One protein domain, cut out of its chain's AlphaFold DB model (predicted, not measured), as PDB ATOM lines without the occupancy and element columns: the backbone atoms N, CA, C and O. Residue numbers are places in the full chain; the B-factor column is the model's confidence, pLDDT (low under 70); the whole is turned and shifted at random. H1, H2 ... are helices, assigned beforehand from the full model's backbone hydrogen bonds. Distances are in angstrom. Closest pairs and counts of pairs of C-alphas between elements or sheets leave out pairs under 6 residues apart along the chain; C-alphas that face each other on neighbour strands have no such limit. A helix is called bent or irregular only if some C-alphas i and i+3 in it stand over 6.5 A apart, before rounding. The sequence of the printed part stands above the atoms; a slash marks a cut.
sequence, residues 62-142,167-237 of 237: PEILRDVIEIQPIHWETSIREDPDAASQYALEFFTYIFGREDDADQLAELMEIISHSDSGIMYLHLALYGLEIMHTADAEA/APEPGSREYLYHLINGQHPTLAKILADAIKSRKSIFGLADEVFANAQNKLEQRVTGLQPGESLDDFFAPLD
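This is residues 62 to 142 and 167 to 237 of the 237 residues of an uncharacterized protein of Candidatus Thiodictyon syntrophicum (UniProt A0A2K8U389). A clump of crossed helices is gathered round the short H5 in its middle, with H3, H8 and the long H9 packed on H5, H2 on H3 and H9, and H7 on H3 and H8. H1 and H4 run side by side at its edge, and two ends stick out along the longest axis: H6, residues 137 to 142, at one end and the loop of residues 221 to 228 at the other. The printed part has 152 residues with ten named helices, H1 to H10 in order along the chain, and no named strand; the class is all helix. It is compact, with a radius of gyration of the C-alphas of 16.9 A, yet elongated, spanning 62 by 36 by 28 A.

The longest helix, H9, residues 201 to 219, measures 26.4 A from C-alpha 201 at (-11.186, 30.390, 5.960) to C-alpha 219 at (11.223, 17.363, 10.771). H5 is residues 119 to 128, H3 residues 84 to 99 at 21.8 A, and H2 residues 73 to 82. H2 is irregular, with C-alphas 75 and 78 7.3 A apart. H8 is residues 185 to 196 at 16.2 A, H7 residues 173 to 183, and H4 residues 105 to 116 at 16.4 A. H1, residues 62 to 69, begins at C-alpha 62 (8.729, 37.005, 18.190); H6 is residues 137 to 142 and H10 residues 229 to 233.

H9, with residues 201 to 208 alone, touches the hub H5 at a steep tilt of 40 degrees, opposite ways; their closest C-alphas, Ser 120 and Val 208, are 6.0 A apart. H3 touches H5 about perpendicular, at 75 degrees, closest at C-alphas Leu 92 and Ala 128, 4.3 A. H8 touches H5 with residues 191 to 195 alone, closest at C-alphas His 126 and Leu 191, 6.3 A. H4 touches H5 only at the corner, at C-alphas Ile 115 and Gly 121, 4.6 A. H2 touches H9, closest at C-alphas Ile 74 and Phe 209, 5.8 A. H2 and H3 form a helical hairpin, as do H7 and H8. H7 touches H3, closest at C-alphas Leu 176 and Thr 96, 5.7 A. H1 touches H4 at a shallow tilt of 34 degrees, only just short of steep. H10 is near H2. Every O i to N i+4 pair is within hydrogen-bond range in H1, H3, H4, H5, H7, H8, H9 and H10, but 4 of 6 in H2 and 1 of 2 in H6.

C-alphas Glu 141 and Pro 225 are farthest apart, 62.3 A. Residues 143 to 166 are not printed; C-alphas 142 and 167 are 25.2 A apart across the cut. Of the links printed whole, none is long. Mean pLDDT of the printed part is 71.2, with residues 134 to 142 and 215 to 237 among those under 70.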
ATOM      1  N   PRO A  62       9.355  37.049  19.510       73.62
ATOM      2  CA  PRO A  62       8.729  37.005  18.190       73.62
ATOM      3  C   PRO A  62       9.160  35.802  17.337       73.62
ATOM      4  O   PRO A  62       8.339  35.183  16.659       73.62
ATOM      5  N   GLU A  63      10.422  35.383  17.433       73.44
ATOM      6  CA  GLU A  63      10.942  34.216  16.713       73.44
ATOM      7  C   GLU A  63      10.355  32.901  17.221       73.44
ATOM      8  O   GLU A  63      10.038  32.024  16.419       73.44
ATOM      9  N   ILE A  64      10.188  32.765  18.539       74.81
ATOM     10  CA  ILE A  64       9.566  31.580  19.137       74.81
ATOM     11  C   ILE A  64       8.096  31.517  18.715       74.81
ATOM     12  O   ILE A  64       7.614  30.445  18.351       74.81
ATOM     13  N   LEU A  65       7.395  32.658  18.702       73.50
ATOM     14  CA  LEU A  65       6.006  32.706  18.254       73.50
ATOM     15  C   LEU A  65       5.875  32.283  16.788       73.50
ATOM     16  O   LEU A  65       5.000  31.479  16.480       73.50
ATOM     17  N   ARG A  66       6.750  32.773  15.898       75.56
ATOM     18  CA  ARG A  66       6.782  32.356  14.485       75.56
ATOM     19  C   ARG A  66       6.852  30.839  14.360       75.56
ATOM     20  O   ARG A  66       6.031  30.232  13.678       75.56
ATOM     21  N   ASP A  67       7.837  30.240  15.022       74.12
ATOM     22  CA  ASP A  67       8.132  28.819  14.884       74.12
ATOM     23  C   ASP A  67       6.992  27.951  15.445       74.12
ATOM     24  O   ASP A  67       6.720  26.872  14.919       74.12
ATOM     25  N   VAL A  68       6.288  28.437  16.473       72.25
ATOM     26  CA  VAL A  68       5.083  27.808  17.031       72.25
ATOM     27  C   VAL A  68       3.877  27.961  16.096       72.25
ATOM     28  O   VAL A  68       3.213  26.966  15.801       72.25
ATOM     29  N   ILE A  69       3.604  29.173  15.598       70.75
ATOM     30  CA  ILE A  69       2.481  29.476  14.691       70.75
ATOM     31  C   ILE A  69       2.564  28.660  13.401       70.75
ATOM     32  O   ILE A  69       1.532  28.298  12.847       70.75
ATOM     33  N   GLU A  70       3.762  28.338  12.913       71.19
ATOM     34  CA  GLU A  70       3.921  27.507  11.715       71.19
ATOM     35  C   GLU A  70       3.611  26.015  11.939       71.19
ATOM     36  O   GLU A  70       3.375  25.292  10.970       71.19
ATOM     37  N   ILE A  71       3.623  25.541  13.189       65.88
ATOM     38  CA  ILE A  71       3.437  24.124  13.557       65.88
ATOM     39  C   ILE A  71       2.032  23.860  14.100       65.88
ATOM     40  O   ILE A  71       1.449  22.809  13.833       65.88
ATOM     41  N   GLN A  72       1.467  24.824  14.831       65.88
ATOM     42  CA  GLN A  72       0.141  24.725  15.437       65.88
ATOM     43  C   GLN A  72      -1.049  24.477  14.491       65.88
ATOM     44  O   GLN A  72      -2.033  23.939  14.999       65.88
ATOM     45  N   PRO A  73      -1.040  24.794  13.175       63.06
ATOM     46  CA  PRO A  73      -2.230  24.634  12.342       63.06
ATOM     47  C   PRO A  73      -2.791  23.214  12.359       63.06
ATOM     48  O   PRO A  73      -4.000  23.048  12.453       63.06
ATOM     49  N   ILE A  74      -1.924  22.199  12.390       61.84
ATOM     50  CA  ILE A  74      -2.349  20.792  12.491       61.84
ATOM     51  C   ILE A  74      -3.105  20.526  13.795       61.84
ATOM     52  O   ILE A  74      -4.092  19.802  13.817       61.84
ATOM     53  N   HIS A  75      -2.678  21.160  14.882       61.50
ATOM     54  CA  HIS A  75      -3.283  20.992  16.199       61.50
ATOM     55  C   HIS A  75      -4.717  21.537  16.267       61.50
ATOM     56  O   HIS A  75      -5.518  21.054  17.062       61.50
ATOM     57  N   TRP A  76      -5.029  22.540  15.441       65.62
ATOM     58  CA  TRP A  76      -6.328  23.214  15.401       65.62
ATOM     59  C   TRP A  76      -7.215  22.725  14.255       65.62
ATOM     60  O   TRP A  76      -8.365  23.149  14.172       65.62
ATOM     61  N   GLU A  77      -6.718  21.853  13.373       69.75
ATOM     62  CA  GLU A  77      -7.456  21.408  12.188       69.75
ATOM     63  C   GLU A  77      -8.816  20.809  12.559       69.75
ATOM     64  O   GLU A  77      -9.839  21.216  12.005       69.75
ATOM     65  N   THR A  78      -8.845  19.902  13.537       67.50
ATOM     66  CA  THR A  78     -10.089  19.290  14.025       67.50
ATOM     67  C   THR A  78     -11.027  20.338  14.617       67.50
ATOM     68  O   THR A  78     -12.180  20.418  14.206       67.50
ATOM     69  N   SER A  79     -10.530  21.203  15.507       69.44
ATOM     70  CA  SER A  79     -11.337  22.249  16.151       69.44
ATOM     71  C   SER A  79     -11.928  23.240  15.145       69.44
ATOM     72  O   SER A  79     -13.109  23.557  15.222       69.44
ATOM     73  N   ILE A  80     -11.141  23.681  14.158       73.88
ATOM     74  CA  ILE A  80     -11.589  24.593  13.094       73.88
ATOM     75  C   ILE A  80     -12.662  23.932  12.221       73.88
ATOM     76  O   ILE A  80     -13.582  24.608  11.756       73.88
ATOM     77  N   ARG A  81     -12.555  22.621  11.970       76.44
ATOM     78  CA  ARG A  81     -13.518  21.875  11.145       76.44
ATOM     79  C   ARG A  81     -14.809  21.536  11.890       76.44
ATOM     80  O   ARG A  81     -15.863  21.511  11.259       76.44
ATOM     81  N   GLU A  82     -14.732  21.250  13.187       79.31
ATOM     82  CA  GLU A  82     -15.883  20.850  14.004       79.31
ATOM     83  C   GLU A  82     -16.679  22.046  14.536       79.31
ATOM     84  O   GLU A  82     -17.909  22.029  14.462       79.31
ATOM     85  N   ASP A  83     -15.998  23.084  15.032       79.12
ATOM     86  CA  ASP A  83     -16.614  24.285  15.605       79.12
ATOM     87  C   ASP A  83     -15.808  25.554  15.242       79.12
ATOM     88  O   ASP A  83     -14.997  26.056  16.033       79.12
ATOM     89  N   PRO A  84     -16.003  26.092  14.024       78.12
ATOM     90  CA  PRO A  84     -15.274  27.269  13.553       78.12
ATOM     91  C   PRO A  84     -15.588  28.533  14.363       78.12
ATOM     92  O   PRO A  84     -14.742  29.423  14.438       78.12
ATOM     93  N   ASP A  85     -16.774  28.625  14.971       78.94
ATOM     94  CA  ASP A  85     -17.172  29.776  15.784       78.94
ATOM     95  C   ASP A  85     -16.420  29.780  17.121       78.94
ATOM     96  O   ASP A  85     -15.869  30.814  17.512       78.94
ATOM     97  N   ALA A  86     -16.312  28.621  17.783       79.19
ATOM     98  CA  ALA A  86     -15.473  28.478  18.971       79.19
ATOM     99  C   ALA A  86     -13.998  28.746  18.639       79.19
ATOM    100  O   ALA A  86     -13.362  29.578  19.286       79.19
ATOM    101  N   ALA A  87     -13.465  28.121  17.583       77.75
ATOM    102  CA  ALA A  87     -12.085  28.334  17.141       77.75
ATOM    103  C   ALA A  87     -11.794  29.814  16.809       77.75
ATOM    104  O   ALA A  87     -10.725  30.330  17.139       77.75
ATOM    105  N   SER A  88     -12.761  30.515  16.205       83.25
ATOM    106  CA  SER A  88     -12.696  31.957  15.948       83.25
ATOM    107  C   SER A  88     -12.624  32.776  17.230       83.25
ATOM    108  O   SER A  88     -11.781  33.667  17.333       83.25
ATOM    109  N   GLN A  89     -13.476  32.472  18.211       80.81
ATOM    110  CA  GLN A  89     -13.491  33.174  19.493       80.81
ATOM    111  C   GLN A  89     -12.153  33.025  20.230       80.81
ATOM    112  O   GLN A  89     -11.602  34.018  20.703       80.81
ATOM    113  N   TYR A  90     -11.581  31.820  20.245       77.62
ATOM    114  CA  TYR A  90     -10.264  31.587  20.837       77.62
ATOM    115  C   TYR A  90      -9.158  32.387  20.137       77.62
ATOM    116  O   TYR A  90      -8.336  33.029  20.793       77.62
ATOM    117  N   ALA A  91      -9.144  32.389  18.801       79.62
ATOM    118  CA  ALA A  91      -8.169  33.160  18.032       79.62
ATOM    119  C   ALA A  91      -8.314  34.674  18.286       79.62
ATOM    120  O   ALA A  91      -7.313  35.377  18.432       79.62
ATOM    121  N   LEU A  92      -9.549  35.175  18.395       83.62
ATOM    122  CA  LEU A  92      -9.847  36.572  18.716       83.62
ATOM    123  C   LEU A  92      -9.290  36.979  20.082       83.62
ATOM    124  O   LEU A  92      -8.604  37.999  20.182       83.62
ATOM    125  N   GLU A  93      -9.556  36.193  21.123       77.50
ATOM    126  CA  GLU A  93      -9.063  36.457  22.479       77.50
ATOM    127  C   GLU A  93      -7.534  36.452  22.525       77.50
ATOM    128  O   GLU A  93      -6.921  37.360  23.094       77.50
ATOM    129  N   PHE A  94      -6.913  35.482  21.851       76.81
ATOM    130  CA  PHE A  94      -5.464  35.361  21.756       76.81
ATOM    131  C   PHE A  94      -4.810  36.598  21.129       76.81
ATOM    132  O   PHE A  94      -3.938  37.216  21.746       76.81
ATOM    133  N   PHE A  95      -5.236  37.003  19.929       80.06
ATOM    134  CA  PHE A  95      -4.625  38.155  19.262       80.06
ATOM    135  C   PHE A  95      -5.001  39.481  19.904       80.06
ATOM    136  O   PHE A  95      -4.166  40.380  19.933       80.06
ATOM    137  N   THR A  96      -6.204  39.614  20.463       80.25
ATOM    138  CA  THR A  96      -6.559  40.826  21.212       80.25
ATOM    139  C   THR A  96      -5.666  40.984  22.431       80.25
ATOM    140  O   THR A  96      -5.227  42.091  22.736       80.25
ATOM    141  N   TYR A  97      -5.344  39.884  23.107       75.69
ATOM    142  CA  TYR A  97      -4.435  39.919  24.237       75.69
ATOM    143  C   TYR A  97      -2.990  40.237  23.832       75.69
ATOM    144  O   TYR A  97      -2.348  41.029  24.514       75.69
ATOM    145  N   ILE A  98      -2.480  39.672  22.729       74.62
ATOM    146  CA  ILE A  98      -1.126  39.989  22.234       74.62
ATOM    147  C   ILE A  98      -1.043  41.437  21.743       74.62
ATOM    148  O   ILE A  98      -0.104  42.146  22.096       74.62
ATOM    149  N   PHE A  99      -2.007  41.886  20.937       77.12
ATOM    150  CA  PHE A  99      -1.962  43.197  20.285       77.12
ATOM    151  C   PHE A  99      -2.474  44.342  21.156       77.12
ATOM    152  O   PHE A  99      -2.143  45.495  20.903       77.12
ATOM    153  N   GLY A 100      -3.252  44.046  22.196       70.12
ATOM    154  CA  GLY A 100      -3.697  45.023  23.189       70.12
ATOM    155  C   GLY A 100      -2.616  45.427  24.197       70.12
ATOM    156  O   GLY A 100      -2.910  46.177  25.125       70.12
ATOM    157  N   ARG A 101      -1.384  44.922  24.056       68.31
ATOM    158  CA  ARG A 101      -0.248  45.282  24.908       68.31
ATOM    159  C   ARG A 101       0.354  46.616  24.473       68.31
ATOM    160  O   ARG A 101       0.868  46.742  23.369       68.31
ATOM    161  N   GLU A 102       0.318  47.604  25.363       56.91
ATOM    162  CA  GLU A 102       0.923  48.928  25.140       56.91
ATOM    163  C   GLU A 102       2.359  49.042  25.690       56.91
ATOM    164  O   GLU A 102       3.012  50.068  25.505       56.91
ATOM    165  N   ASP A 103       2.854  48.023  26.401       63.81
ATOM    166  CA  ASP A 103       4.096  48.093  27.177       63.81
ATOM    167  C   ASP A 103       5.381  47.874  26.356       63.81
ATOM    168  O   ASP A 103       6.442  48.325  26.791       63.81
ATOM    169  N   ASP A 104       5.294  47.268  25.165       70.38
ATOM    170  CA  ASP A 104       6.433  47.072  24.256       70.38
ATOM    171  C   ASP A 104       6.016  47.183  22.773       70.38
ATOM    172  O   ASP A 104       5.718  46.200  22.089       70.38
ATOM    173  N   ALA A 105       5.959  48.422  22.278       73.12
ATOM    174  CA  ALA A 105       5.550  48.725  20.906       73.12
ATOM    175  C   ALA A 105       6.517  48.164  19.844       73.12
ATOM    176  O   ALA A 105       6.078  47.834  18.742       73.12
ATOM    177  N   ASP A 106       7.809  48.039  20.170       75.56
ATOM    178  CA  ASP A 106       8.818  47.504  19.251       75.56
ATOM    179  C   ASP A 106       8.637  45.988  19.090       75.56
ATOM    180  O   ASP A 106       8.587  45.485  17.964       75.56
ATOM    181  N   GLN A 107       8.445  45.265  20.200       73.31
ATOM    182  CA  GLN A 107       8.134  43.835  20.169       73.31
ATOM    183  C   GLN A 107       6.813  43.569  19.438       73.31
ATOM    184  O   GLN A 107       6.720  42.631  18.647       73.31
ATOM    185  N   LEU A 108       5.793  44.398  19.668       74.56
ATOM    186  CA  LEU A 108       4.502  44.265  18.998       74.56
ATOM    187  C   LEU A 108       4.610  44.456  17.477       74.56
ATOM    188  O   LEU A 108       4.049  43.665  16.716       74.56
ATOM    189  N   ALA A 109       5.369  45.456  17.026       78.06
ATOM    190  CA  ALA A 109       5.618  45.673  15.605       78.06
ATOM    191  C   ALA A 109       6.341  44.476  14.964       78.06
ATOM    192  O   ALA A 109       5.959  44.030  13.882       78.06
ATOM    193  N   GLU A 110       7.339  43.909  15.648       79.88
ATOM    194  CA  GLU A 110       8.062  42.721  15.181       79.88
ATOM    195  C   GLU A 110       7.160  41.478  15.113       79.88
ATOM    196  O   GLU A 110       7.212  40.719  14.143       79.88
ATOM    197  N   LEU A 111       6.271  41.295  16.096       76.94
ATOM    198  CA  LEU A 111       5.268  40.228  16.085       76.94
ATOM    199  C   LEU A 111       4.320  40.360  14.886       76.94
ATOM    200  O   LEU A 111       4.069  39.373  14.194       76.94
ATOM    201  N   MET A 112       3.811  41.566  14.617       78.25
ATOM    202  CA  MET A 112       2.919  41.810  13.479       78.25
ATOM    203  C   MET A 112       3.616  41.573  12.135       78.25
ATOM    204  O   MET A 112       3.025  40.947  11.256       78.25
ATOM    205  N   GLU A 113       4.870  42.011  11.995       81.94
ATOM    206  CA  GLU A 113       5.690  41.785  10.798       81.94
ATOM    207  C   GLU A 113       5.921  40.286  10.556       81.94
ATOM    208  O   GLU A 113       5.787  39.788   9.437       81.94
ATOM    209  N   ILE A 114       6.222  39.523  11.609       80.38
ATOM    210  CA  ILE A 114       6.369  38.066  11.522       80.38
ATOM    211  C   ILE A 114       5.062  37.410  11.075       80.38
ATOM    212  O   ILE A 114       5.069  36.552  10.187       80.38
ATOM    213  N   ILE A 115       3.938  37.812  11.671       78.31
ATOM    214  CA  ILE A 115       2.624  37.251  11.353       78.31
ATOM    215  C   ILE A 115       2.229  37.578   9.909       78.31
ATOM    216  O   ILE A 115       1.711  36.704   9.215       78.31
ATOM    217  N   SER A 116       2.522  38.786   9.414       81.25
ATOM    218  CA  SER A 116       2.193  39.174   8.036       81.25
ATOM    219  C   SER A 116       2.975  38.410   6.970       81.25
ATOM    220  O   SER A 116       2.563  38.395   5.813       81.25
ATOM    221  N   HIS A 117       4.094  37.788   7.342       82.06
ATOM    222  CA  HIS A 117       4.921  36.969   6.455       82.06
ATOM    223  C   HIS A 117       4.683  35.459   6.625       82.06
ATOM    224  O   HIS A 117       5.348  34.660   5.964       82.06
ATOM    225  N   SER A 118       3.745  35.057   7.488       79.44
ATOM    226  CA  SER A 118       3.412  33.659   7.758       79.44
ATOM    227  C   SER A 118       2.013  33.327   7.249       79.44
ATOM    228  O   SER A 118       1.034  33.892   7.729       79.44
ATOM    229  N   ASP A 119       1.893  32.355   6.339       80.25
ATOM    230  CA  ASP A 119       0.584  31.882   5.857       80.25
ATOM    231  C   ASP A 119      -0.292  31.374   7.015       80.25
ATOM    232  O   ASP A 119      -1.491  31.652   7.070       80.25
ATOM    233  N   SER A 120       0.317  30.688   7.989       78.38
ATOM    234  CA  SER A 120      -0.347  30.245   9.218       78.38
ATOM    235  C   SER A 120      -0.781  31.428  10.082       78.38
ATOM    236  O   SER A 120      -1.903  31.444  10.580       78.38
ATOM    237  N   GLY A 121       0.070  32.447  10.218       79.94
ATOM    238  CA  GLY A 121      -0.264  33.681  10.929       79.94
ATOM    239  C   GLY A 121      -1.447  34.422  10.298       79.94
ATOM    240  O   GLY A 121      -2.386  34.800  10.998       79.94
ATOM    241  N   ILE A 122      -1.446  34.557   8.971       83.69
ATOM    242  CA  ILE A 122      -2.553  35.145   8.206       83.69
ATOM    243  C   ILE A 122      -3.825  34.307   8.373       83.69
ATOM    244  O   ILE A 122      -4.892  34.878   8.583       83.69
ATOM    245  N   MET A 123      -3.732  32.975   8.327       83.56
ATOM    246  CA  MET A 123      -4.869  32.080   8.567       83.56
ATOM    247  C   MET A 123      -5.465  32.285   9.958       83.56
ATOM    248  O   MET A 123      -6.676  32.448  10.076       83.56
ATOM    249  N   TYR A 124      -4.641  32.324  11.006       81.81
ATOM    250  CA  TYR A 124      -5.122  32.522  12.370       81.81
ATOM    251  C   TYR A 124      -5.743  33.904  12.585       81.81
ATOM    252  O   TYR A 124      -6.788  34.004  13.222       81.81
ATOM    253  N   LEU A 125      -5.165  34.965  12.015       84.56
ATOM    254  CA  LEU A 125      -5.793  36.289  12.039       84.56
ATOM    255  C   LEU A 125      -7.098  36.311  11.242       84.56
ATOM    256  O   LEU A 125      -8.071  36.933  11.657       84.56
ATOM    257  N   HIS A 126      -7.155  35.607  10.115       84.38
ATOM    258  CA  HIS A 126      -8.379  35.489   9.338       84.38
ATOM    259  C   HIS A 126      -9.466  34.711  10.101       84.38
ATOM    260  O   HIS A 126     -10.631  35.101  10.054       84.38
ATOM    261  N   LEU A 127      -9.086  33.680  10.862       83.75
ATOM    262  CA  LEU A 127      -9.963  32.937  11.772       83.75
ATOM    263  C   LEU A 127     -10.453  33.816  12.935       83.75
ATOM    264  O   LEU A 127     -11.641  33.804  13.254       83.75
ATOM    265  N   ALA A 128      -9.579  34.628  13.532       85.00
ATOM    266  CA  ALA A 128      -9.951  35.585  14.578       85.00
ATOM    267  C   ALA A 128     -10.986  36.613  14.089       85.00
ATOM    268  O   ALA A 128     -11.858  37.043  14.836       85.00
ATOM    269  N   LEU A 129     -10.915  36.973  12.806       86.81
ATOM    270  CA  LEU A 129     -11.852  37.878  12.142       86.81
ATOM    271  C   LEU A 129     -12.999  37.141  11.432       86.81
ATOM    272  O   LEU A 129     -13.756  37.758  10.681       86.81
ATOM    273  N   TYR A 130     -13.148  35.832  11.636       83.19
ATOM    274  CA  TYR A 130     -14.232  35.062  11.035       83.19
ATOM    275  C   TYR A 130     -15.592  35.619  11.477       83.19
ATOM    276  O   TYR A 130     -15.806  35.892  12.655       83.19
ATOM    277  N   GLY A 131     -16.494  35.828  10.515       76.06
ATOM    278  CA  GLY A 131     -17.792  36.472  10.742       76.06
ATOM    279  C   GLY A 131     -17.775  38.007  10.701       76.06
ATOM    280  O   GLY A 131     -18.845  38.607  10.749       76.06
ATOM    281  N   LEU A 132     -16.608  38.653  10.568       81.75
ATOM    282  CA  LEU A 132     -16.521  40.107  10.394       81.75
ATOM    283  C   LEU A 132     -16.928  40.519   8.971       81.75
ATOM    284  O   LEU A 132     -16.329  40.086   7.984       81.75
ATOM    285  N   GLU A 133     -17.897  41.427   8.860       70.94
ATOM    286  CA  GLU A 133     -18.278  42.053   7.592       70.94
ATOM    287  C   GLU A 133     -17.566  43.403   7.417       70.94
ATOM    288  O   GLU A 133     -17.889  44.391   8.072       70.94
ATOM    289  N   ILE A 134     -16.597  43.474   6.498       63.91
ATOM    290  CA  ILE A 134     -15.890  44.726   6.184       63.91
ATOM    291  C   ILE A 134     -16.618  45.448   5.045       63.91
ATOM    292  O   ILE A 134     -16.462  45.088   3.873       63.91
ATOM    293  N   MET A 135     -17.394  46.485   5.373       51.75
ATOM    294  CA  MET A 135     -18.092  47.298   4.370       51.75
ATOM    295  C   MET A 135     -17.130  48.204   3.582       51.75
ATOM    296  O   MET A 135     -16.191  48.783   4.128       51.75
ATOM    297  N   HIS A 136     -17.369  48.328   2.272       43.12
ATOM    298  CA  HIS A 136     -16.686  49.301   1.423       43.12
ATOM    299  C   HIS A 136     -17.321  50.681   1.555       43.12
ATOM    300  O   HIS A 136     -18.538  50.838   1.549       43.12
ATOM    301  N   THR A 137     -16.481  51.702   1.521       43.25
ATOM    302  CA  THR A 137     -16.923  53.099   1.560       43.25
ATOM    303  C   THR A 137     -17.481  53.557   0.209       43.25
ATOM    304  O   THR A 137     -18.308  54.455   0.157       43.25
ATOM    305  N   ALA A 138     -17.155  52.832  -0.869       39.91
ATOM    306  CA  ALA A 138     -17.815  52.958  -2.169       39.91
ATOM    307  C   ALA A 138     -19.273  52.437  -2.172       39.91
ATOM    308  O   ALA A 138     -20.089  52.926  -2.946       39.91
ATOM    309  N   ASP A 139     -19.620  51.485  -1.295       38.88
ATOM    310  CA  ASP A 139     -20.999  50.994  -1.136       38.88
ATOM    311  C   ASP A 139     -21.790  51.819  -0.101       38.88
ATOM    312  O   ASP A 139     -23.019  51.875  -0.154       38.88
ATOM    313  N   ALA A 140     -21.096  52.496   0.822       42.16
ATOM    314  CA  ALA A 140     -21.693  53.451   1.756       42.16
ATOM    315  C   ALA A 140     -22.216  54.709   1.035       42.16
ATOM    316  O   ALA A 140     -23.310  55.178   1.342       42.16
ATOM    317  N   GLU A 141     -21.495  55.200   0.020       39.59
ATOM    318  CA  GLU A 141     -21.974  56.285  -0.850       39.59
ATOM    319  C   GLU A 141     -23.248  55.876  -1.611       39.59
ATOM    320  O   GLU A 141     -24.210  56.643  -1.649       39.59
ATOM    321  N   ALA A 142     -23.308  54.637  -2.119       39.38
ATOM    322  CA  ALA A 142     -24.472  54.103  -2.834       39.38
ATOM    323  C   ALA A 142     -25.698  53.864  -1.930       39.38
ATOM    324  O   ALA A 142     -26.832  53.988  -2.389       39.38
ATOM    325  N   ALA A 167     -14.686  54.080  20.171       59.69
ATOM    326  CA  ALA A 167     -13.667  53.071  19.912       59.69
ATOM    327  C   ALA A 167     -14.357  51.698  19.970       59.69
ATOM    328  O   ALA A 167     -15.137  51.492  20.909       59.69
ATOM    329  N   PRO A 168     -14.148  50.811  18.974       78.06
ATOM    330  CA  PRO A 168     -14.823  49.523  18.964       78.06
ATOM    331  C   PRO A 168     -14.666  48.839  20.319       78.06
ATOM    332  O   PRO A 168     -13.622  48.988  20.961       78.06
ATOM    333  N   GLU A 169     -15.705  48.131  20.761       81.00
ATOM    334  CA  GLU A 169     -15.716  47.510  22.083       81.00
ATOM    335  C   GLU A 169     -14.438  46.676  22.291       81.00
ATOM    336  O   GLU A 169     -14.168  45.777  21.490       81.00
ATOM    337  N   PRO A 170     -13.624  46.954  23.329       80.88
ATOM    338  CA  PRO A 170     -12.418  46.179  23.587       80.88
ATOM    339  C   PRO A 170     -12.733  44.684  23.669       80.88
ATOM    340  O   PRO A 170     -13.602  44.275  24.434       80.88
ATOM    341  N   GLY A 171     -12.025  43.870  22.886       78.94
ATOM    342  CA  GLY A 171     -12.321  42.437  22.763       78.94
ATOM    343  C   GLY A 171     -13.158  42.054  21.544       78.94
ATOM    344  O   GLY A 171     -13.256  40.866  21.245       78.94
ATOM    345  N   SER A 172     -13.734  43.013  20.816       86.31
ATOM    346  CA  SER A 172     -14.476  42.726  19.589       86.31
ATOM    347  C   SER A 172     -13.558  42.471  18.386       86.31
ATOM    348  O   SER A 172     -12.376  42.834  18.369       86.31
ATOM    349  N   ARG A 173     -14.111  41.865  17.328       87.69
ATOM    350  CA  ARG A 173     -13.393  41.638  16.059       87.69
ATOM    351  C   ARG A 173     -13.035  42.962  15.387       87.69
ATOM    352  O   ARG A 173     -11.956  43.104  14.817       87.69
ATOM    353  N   GLU A 174     -13.926  43.941  15.496       87.12
ATOM    354  CA  GLU A 174     -13.741  45.309  15.028       87.12
ATOM    355  C   GLU A 174     -12.601  45.995  15.782       87.12
ATOM    356  O   GLU A 174     -11.796  46.688  15.163       87.12
ATOM    357  N   TYR A 175     -12.491  45.764  17.094       86.19
ATOM    358  CA  TYR A 175     -11.387  46.269  17.907       86.19
ATOM    359  C   TYR A 175     -10.053  45.668  17.474       86.19
ATOM    360  O   TYR A 175      -9.104  46.407  17.207       86.19
ATOM    361  N   LEU A 176      -9.987  44.343  17.312       86.50
ATOM    362  CA  LEU A 176      -8.782  43.673  16.822       86.50
ATOM    363  C   LEU A 176      -8.375  44.188  15.433       86.50
ATOM    364  O   LEU A 176      -7.208  44.509  15.205       86.50
ATOM    365  N   TYR A 177      -9.329  44.318  14.507       87.81
ATOM    366  CA  TYR A 177      -9.058  44.865  13.180       87.81
ATOM    367  C   TYR A 177      -8.586  46.324  13.243       87.81
ATOM    368  O   TYR A 177      -7.655  46.698  12.528       87.81
ATOM    369  N   HIS A 178      -9.178  47.140  14.119       84.50
ATOM    370  CA  HIS A 178      -8.769  48.526  14.337       84.50
ATOM    371  C   HIS A 178      -7.329  48.623  14.860       84.50
ATOM    372  O   HIS A 178      -6.550  49.417  14.328       84.50
ATOM    373  N   LEU A 179      -6.943  47.776  15.823       83.81
ATOM    374  CA  LEU A 179      -5.563  47.685  16.318       83.81
ATOM    375  C   LEU A 179      -4.579  47.337  15.194       83.81
ATOM    376  O   LEU A 179      -3.581  48.035  15.003       83.81
ATOM    377  N   ILE A 180      -4.883  46.297  14.412       85.69
ATOM    378  CA  ILE A 180      -4.035  45.863  13.294       85.69
ATOM    379  C   ILE A 180      -3.931  46.967  12.240       85.69
ATOM    380  O   ILE A 180      -2.850  47.221  11.722       85.69
ATOM    381  N   ASN A 181      -5.030  47.650  11.916       85.94
ATOM    382  CA  ASN A 181      -5.022  48.724  10.926       85.94
ATOM    383  C   ASN A 181      -4.225  49.949  11.391       85.94
ATOM    384  O   ASN A 181      -3.523  50.552  10.583       85.94
ATOM    385  N   GLY A 182      -4.306  50.301  12.675       80.75
ATOM    386  CA  GLY A 182      -3.553  51.421  13.238       80.75
ATOM    387  C   GLY A 182      -2.041  51.194  13.239       80.75
ATOM    388  O   GLY A 182      -1.282  52.136  13.019       80.75
ATOM    389  N   GLN A 183      -1.599  49.953  13.452       79.94
ATOM    390  CA  GLN A 183      -0.174  49.629  13.582       79.94
ATOM    391  C   GLN A 183       0.448  49.044  12.308       79.94
ATOM    392  O   GLN A 183       1.596  49.348  11.987       79.94
ATOM    393  N   HIS A 184      -0.304  48.243  11.551       82.12
ATOM    394  CA  HIS A 184       0.176  47.545  10.360       82.12
ATOM    395  C   HIS A 184      -0.848  47.577   9.195       82.12
ATOM    396  O   HIS A 184      -1.418  46.544   8.809       82.12
ATOM    397  N   PRO A 185      -1.047  48.745   8.545       83.31
ATOM    398  CA  PRO A 185      -2.070  48.942   7.506       83.31
ATOM    399  C   PRO A 185      -1.985  47.959   6.329       83.31
ATOM    400  O   PRO A 185      -2.999  47.555   5.758       83.31
ATOM    401  N   THR A 186      -0.773  47.532   5.959       83.88
ATOM    402  CA  THR A 186      -0.563  46.547   4.884       83.88
ATOM    403  C   THR A 186      -1.169  45.187   5.234       83.88
ATOM    404  O   THR A 186      -1.777  44.547   4.379       83.88
ATOM    405  N   LEU A 187      -1.061  44.768   6.499       84.06
ATOM    406  CA  LEU A 187      -1.619  43.501   6.984       84.06
ATOM    407  C   LEU A 187      -3.139  43.603   7.071       84.06
ATOM    408  O   LEU A 187      -3.837  42.717   6.588       84.06
ATOM    409  N   ALA A 188      -3.658  44.724   7.581       86.19
ATOM    410  CA  ALA A 188      -5.096  44.992   7.588       86.19
ATOM    411  C   ALA A 188      -5.705  44.940   6.178       86.19
ATOM    412  O   ALA A 188      -6.815  44.431   6.001       86.19
ATOM    413  N   LYS A 189      -4.969  45.408   5.160       84.50
ATOM    414  CA  LYS A 189      -5.376  45.286   3.758       84.50
ATOM    415  C   LYS A 189      -5.371  43.834   3.272       84.50
ATOM    416  O   LYS A 189      -6.356  43.416   2.675       84.50
ATOM    417  N   ILE A 190      -4.312  43.068   3.548       83.62
ATOM    418  CA  ILE A 190      -4.234  41.636   3.194       83.62
ATOM    419  C   ILE A 190      -5.417  40.869   3.800       83.62
ATOM    420  O   ILE A 190      -6.087  40.116   3.095       83.62
ATOM    421  N   LEU A 191      -5.714  41.100   5.082       83.62
ATOM    422  CA  LEU A 191      -6.832  40.464   5.782       83.62
ATOM    423  C   LEU A 191      -8.182  40.897   5.208       83.62
ATOM    424  O   LEU A 191      -9.055  40.057   5.002       83.62
ATOM    425  N   ALA A 192      -8.354  42.184   4.897       82.94
ATOM    426  CA  ALA A 192      -9.577  42.673   4.272       82.94
ATOM    427  C   ALA A 192      -9.805  42.053   2.891       82.94
ATOM    428  O   ALA A 192     -10.925  41.648   2.580       82.94
ATOM    429  N   ASP A 193      -8.757  41.946   2.075       81.31
ATOM    430  CA  ASP A 193      -8.829  41.303   0.765       81.31
ATOM    431  C   ASP A 193      -9.140  39.803   0.913       81.31
ATOM    432  O   ASP A 193      -9.977  39.282   0.174       81.31
ATOM    433  N   ALA A 194      -8.557  39.118   1.906       76.88
ATOM    434  CA  ALA A 194      -8.859  37.721   2.219       76.88
ATOM    435  C   ALA A 194     -10.340  37.527   2.594       76.88
ATOM    436  O   ALA A 194     -11.028  36.749   1.930       76.88
ATOM    437  N   ILE A 195     -10.856  38.314   3.548       76.19
ATOM    438  CA  ILE A 195     -12.266  38.310   3.981       76.19
ATOM    439  C   ILE A 195     -13.213  38.561   2.797       76.19
ATOM    440  O   ILE A 195     -14.208  37.855   2.625       76.19
ATOM    441  N   LYS A 196     -12.886  39.523   1.928       72.12
ATOM    442  CA  LYS A 196     -13.720  39.904   0.773       72.12
ATOM    443  C   LYS A 196     -13.675  38.911  -0.376       72.12
ATOM    444  O   LYS A 196     -14.686  38.703  -1.047       72.12
ATOM    445  N   SER A 197     -12.513  38.310  -0.628       66.81
ATOM    446  CA  SER A 197     -12.300  37.401  -1.759       66.81
ATOM    447  C   SER A 197     -13.180  36.149  -1.703       66.81
ATOM    448  O   SER A 197     -13.233  35.400  -2.677       66.81
ATOM    449  N   ARG A 198     -13.868  35.907  -0.575       53.47
ATOM    450  CA  ARG A 198     -14.565  34.657  -0.258       53.47
ATOM    451  C   ARG A 198     -13.682  33.424  -0.443       53.47
ATOM    452  O   ARG A 198     -14.227  32.326  -0.574       53.47
ATOM    453  N   LYS A 199     -12.344  33.558  -0.430       58.16
ATOM    454  CA  LYS A 199     -11.513  32.436   0.005       58.16
ATOM    455  C   LYS A 199     -12.037  32.120   1.396       58.16
ATOM    456  O   LYS A 199     -11.868  32.914   2.314       58.16
ATOM    457  N   SER A 200     -12.805  31.041   1.508       68.69
ATOM    458  CA  SER A 200     -13.305  30.627   2.804       68.69
ATOM    459  C   SER A 200     -12.088  30.405   3.690       68.69
ATOM    460  O   SER A 200     -11.057  29.922   3.211       68.69
ATOM    461  N   ILE A 201     -12.208  30.737   4.973       73.00
ATOM    462  CA  ILE A 201     -11.186  30.390   5.960       73.00
ATOM    463  C   ILE A 201     -10.766  28.920   5.813       73.00
ATOM    464  O   ILE A 201      -9.586  28.620   5.888       73.00
ATOM    465  N   PHE A 202     -11.704  28.039   5.450       74.12
ATOM    466  CA  PHE A 202     -11.460  26.631   5.134       74.12
ATOM    467  C   PHE A 202     -10.516  26.402   3.945       74.12
ATOM    468  O   PHE A 202      -9.642  25.554   4.030       74.12
ATOM    469  N   GLY A 203     -10.639  27.163   2.854       75.00
ATOM    470  CA  GLY A 203      -9.735  27.032   1.707       75.00
ATOM    471  C   GLY A 203      -8.315  27.518   2.006       75.00
ATOM    472  O   GLY A 203      -7.352  26.923   1.532       75.00
ATOM    473  N   LEU A 204      -8.177  28.577   2.811       75.44
ATOM    474  CA  LEU A 204      -6.871  29.011   3.317       75.44
ATOM    475  C   LEU A 204      -6.299  27.988   4.312       75.44
ATOM    476  O   LEU A 204      -5.114  27.672   4.257       75.44
ATOM    477  N   ALA A 205      -7.149  27.445   5.183       75.75
ATOM    478  CA  ALA A 205      -6.775  26.444   6.167       75.75
ATOM    479  C   ALA A 205      -6.281  25.150   5.509       75.75
ATOM    480  O   ALA A 205      -5.230  24.660   5.896       75.75
ATOM    481  N   ASP A 206      -6.942  24.654   4.459       79.69
ATOM    482  CA  ASP A 206      -6.497  23.457   3.732       79.69
ATOM    483  C   ASP A 206      -5.087  23.633   3.124       79.69
ATOM    484  O   ASP A 206      -4.250  22.732   3.222       79.69
ATOM    485  N   GLU A 207      -4.790  24.802   2.532       80.19
ATOM    486  CA  GLU A 207      -3.451  25.131   2.008       80.19
ATOM    487  C   GLU A 207      -2.401  25.148   3.139       80.19
ATOM    488  O   GLU A 207      -1.307  24.591   3.000       80.19
ATOM    489  N   VAL A 208      -2.743  25.753   4.281       79.75
ATOM    490  CA  VAL A 208      -1.854  25.864   5.445       79.75
ATOM    491  C   VAL A 208      -1.626  24.516   6.129       79.75
ATOM    492  O   VAL A 208      -0.481  24.198   6.449       79.75
ATOM    493  N   PHE A 209      -2.667  23.705   6.325       79.88
ATOM    494  CA  PHE A 209      -2.568  22.385   6.952       79.88
ATOM    495  C   PHE A 209      -1.692  21.452   6.124       79.88
ATOM    496  O   PHE A 209      -0.761  20.853   6.661       79.88
ATOM    497  N   ALA A 210      -1.890  21.417   4.803       77.44
ATOM    498  CA  ALA A 210      -1.046  20.627   3.911       77.44
ATOM    499  C   ALA A 210       0.432  21.053   3.993       77.44
ATOM    500  O   ALA A 210       1.335  20.213   4.034       77.44
ATOM    501  N   ASN A 211       0.708  22.358   4.051       77.94
ATOM    502  CA  ASN A 211       2.072  22.870   4.181       77.94
ATOM    503  C   ASN A 211       2.692  22.552   5.551       77.94
ATOM    504  O   ASN A 211       3.859  22.157   5.612       77.94
ATOM    505  N   ALA A 212       1.929  22.690   6.635       70.88
ATOM    506  CA  ALA A 212       2.374  22.349   7.983       70.88
ATOM    507  C   ALA A 212       2.673  20.848   8.106       70.88
ATOM    508  O   ALA A 212       3.713  20.475   8.652       70.88
ATOM    509  N   GLN A 213       1.829  19.991   7.521       71.50
ATOM    510  CA  GLN A 213       2.020  18.540   7.511       71.50
ATOM    511  C   GLN A 213       3.312  18.160   6.789       71.50
ATOM    512  O   GLN A 213       4.147  17.457   7.353       71.50
ATOM    513  N   ASN A 214       3.546  18.723   5.602       71.06
ATOM    514  CA  ASN A 214       4.791  18.509   4.861       71.06
ATOM    515  C   ASN A 214       6.035  18.962   5.652       71.06
ATOM    516  O   ASN A 214       7.062  18.280   5.638       71.06
ATOM    517  N   LYS A 215       5.970  20.108   6.346       68.50
ATOM    518  CA  LYS A 215       7.072  20.601   7.195       68.50
ATOM    519  C   LYS A 215       7.328  19.675   8.388       68.50
ATOM    520  O   LYS A 215       8.486  19.436   8.736       68.50
ATOM    521  N   LEU A 216       6.273  19.155   9.008       65.12
ATOM    522  CA  LEU A 216       6.375  18.243  10.143       65.12
ATOM    523  C   LEU A 216       6.916  16.876   9.727       65.12
ATOM    524  O   LEU A 216       7.861  16.404  10.346       65.12
ATOM    525  N   GLU A 217       6.435  16.291   8.633       66.06
ATOM    526  CA  GLU A 217       6.966  15.032   8.093       66.06
ATOM    527  C   GLU A 217       8.469  15.122   7.767       66.06
ATOM    528  O   GLU A 217       9.218  14.169   7.975       66.06
ATOM    529  N   GLN A 218       8.943  16.289   7.321       64.38
ATOM    530  CA  GLN A 218      10.370  16.537   7.089       64.38
ATOM    531  C   GLN A 218      11.181  16.686   8.386       64.38
ATOM    532  O   GLN A 218      12.359  16.321   8.416       64.38
ATOM    533  N   ARG A 219      10.577  17.221   9.456       61.50
ATOM    534  CA  ARG A 219      11.223  17.363  10.771       61.50
ATOM    535  C   ARG A 219      11.265  16.043  11.530       61.50
ATOM    536  O   ARG A 219      12.288  15.727  12.137       61.50
ATOM    537  N   VAL A 220      10.202  15.248  11.458       57.53
ATOM    538  CA  VAL A 220      10.109  13.954  12.134       57.53
ATOM    539  C   VAL A 220      10.775  12.855  11.292       57.53
ATOM    540  O   VAL A 220      10.168  11.877  10.864       57.53
ATOM    541  N   THR A 221      12.084  12.981  11.076       47.12
ATOM    542  CA  THR A 221      12.930  11.892  10.556       47.12
ATOM    543  C   THR A 221      13.212  10.885  11.677       47.12
ATOM    544  O   THR A 221      14.329  10.767  12.170       47.12
ATOM    545  N   GLY A 222      12.176  10.178  12.135       46.41
ATOM    546  CA  GLY A 222      12.308   9.243  13.257       46.41
ATOM    547  C   GLY A 222      11.059   8.484  13.708       46.41
ATOM    548  O   GLY A 222      11.199   7.675  14.623       46.41
ATOM    549  N   LEU A 223       9.883   8.695  13.097       46.41
ATOM    550  CA  LEU A 223       8.680   7.916  13.432       46.41
ATOM    551  C   LEU A 223       8.934   6.428  13.195       46.41
ATOM    552  O   LEU A 223       9.410   6.023  12.125       46.41
ATOM    553  N   GLN A 224       8.631   5.608  14.200       44.44
ATOM    554  CA  GLN A 224       8.625   4.162  14.021       44.44
ATOM    555  C   GLN A 224       7.498   3.797  13.036       44.44
ATOM    556  O   GLN A 224       6.465   4.468  12.993       44.44
ATOM    557  N   PRO A 225       7.649   2.733  12.227       36.97
ATOM    558  CA  PRO A 225       6.590   2.305  11.320       36.97
ATOM    559  C   PRO A 225       5.290   2.009  12.090       36.97
ATOM    560  O   PRO A 225       5.231   1.027  12.829       36.97
ATOM    561  N   GLY A 226       4.259   2.835  11.891       46.16
ATOM    562  CA  GLY A 226       2.939   2.682  12.516       46.16
ATOM    563  C   GLY A 226       2.533   3.789  13.494       46.16
ATOM    564  O   GLY A 226       1.386   3.766  13.920       46.16
ATOM    565  N   GLU A 227       3.416   4.738  13.816       45.06
ATOM    566  CA  GLU A 227       3.051   5.959  14.553       45.06
ATOM    567  C   GLU A 227       2.464   6.997  13.586       45.06
ATOM    568  O   GLU A 227       3.080   7.328  12.567       45.06
ATOM    569  N   SER A 228       1.264   7.490  13.886       52.59
ATOM    570  CA  SER A 228       0.619   8.583  13.157       52.59
ATOM    571  C   SER A 228       0.850   9.923  13.863       52.59
ATOM    572  O   SER A 228       1.096   9.973  15.066       52.59
ATOM    573  N   LEU A 229       0.767  11.030  13.118       53.78
ATOM    574  CA  LEU A 229       0.770  12.378  13.706       53.78
ATOM    575  C   LEU A 229      -0.362  12.545  14.738       53.78
ATOM    576  O   LEU A 229      -0.166  13.227  15.743       53.78
ATOM    577  N   ASP A 230      -1.487  11.856  14.532       54.00
ATOM    578  CA  ASP A 230      -2.618  11.828  15.461       54.00
ATOM    579  C   ASP A 230      -2.236  11.207  16.815       54.00
ATOM    580  O   ASP A 230      -2.686  11.688  17.852       54.00
ATOM    581  N   ASP A 231      -1.346  10.206  16.841       53.53
ATOM    582  CA  ASP A 231      -0.883   9.568  18.084       53.53
ATOM    583  C   ASP A 231       0.016  10.492  18.923       53.53
ATOM    584  O   ASP A 231       0.100  10.345  20.142       53.53
ATOM    585  N   PHE A 232       0.692  11.458  18.292       52.22
ATOM    586  CA  PHE A 232       1.555  12.416  18.990       52.22
ATOM    587  C   PHE A 232       0.755  13.533  19.678       52.22
ATOM    588  O   PHE A 232       1.137  14.009  20.753       52.22
ATOM    589  N   PHE A 233      -0.348  13.946  19.051       51.41
ATOM    590  CA  PHE A 233      -1.272  14.957  19.570       51.41
ATOM    591  C   PHE A 233      -2.439  14.363  20.366       51.41
ATOM    592  O   PHE A 233      -3.226  15.115  20.944       51.41
ATOM    593  N   ALA A 234      -2.546  13.034  20.427       52.25
ATOM    594  CA  ALA A 234      -3.533  12.358  21.247       52.25
ATOM    595  C   ALA A 234      -3.359  12.761  22.725       52.25
ATOM    596  O   ALA A 234      -2.233  12.772  23.239       52.25
ATOM    597  N   PRO A 235      -4.457  13.084  23.435       42.31
ATOM    598  CA  PRO A 235      -4.398  13.250  24.875       42.31
ATOM    599  C   PRO A 235      -3.874  11.952  25.496       42.31
ATOM    600  O   PRO A 235      -4.344  10.863  25.172       42.31
ATOM    601  N   LEU A 236      -2.870  12.069  26.363       41.28
ATOM    602  CA  LEU A 236      -2.369  10.932  27.122       41.28
ATOM    603  C   LEU A 236      -3.353  10.652  28.262       41.28
ATOM    604  O   LEU A 236      -3.609  11.540  29.076       41.28
ATOM    605  N   ASP A 237      -3.918   9.442  28.262       33.22
ATOM    606  CA  ASP A 237      -4.812   8.920  29.310       33.22
ATOM    607  C   ASP A 237      -4.180   8.941  30.717       33.22
ATOM    608  O   ASP A 237      -2.977   8.596  30.856       33.22
TER     609      ASP A 237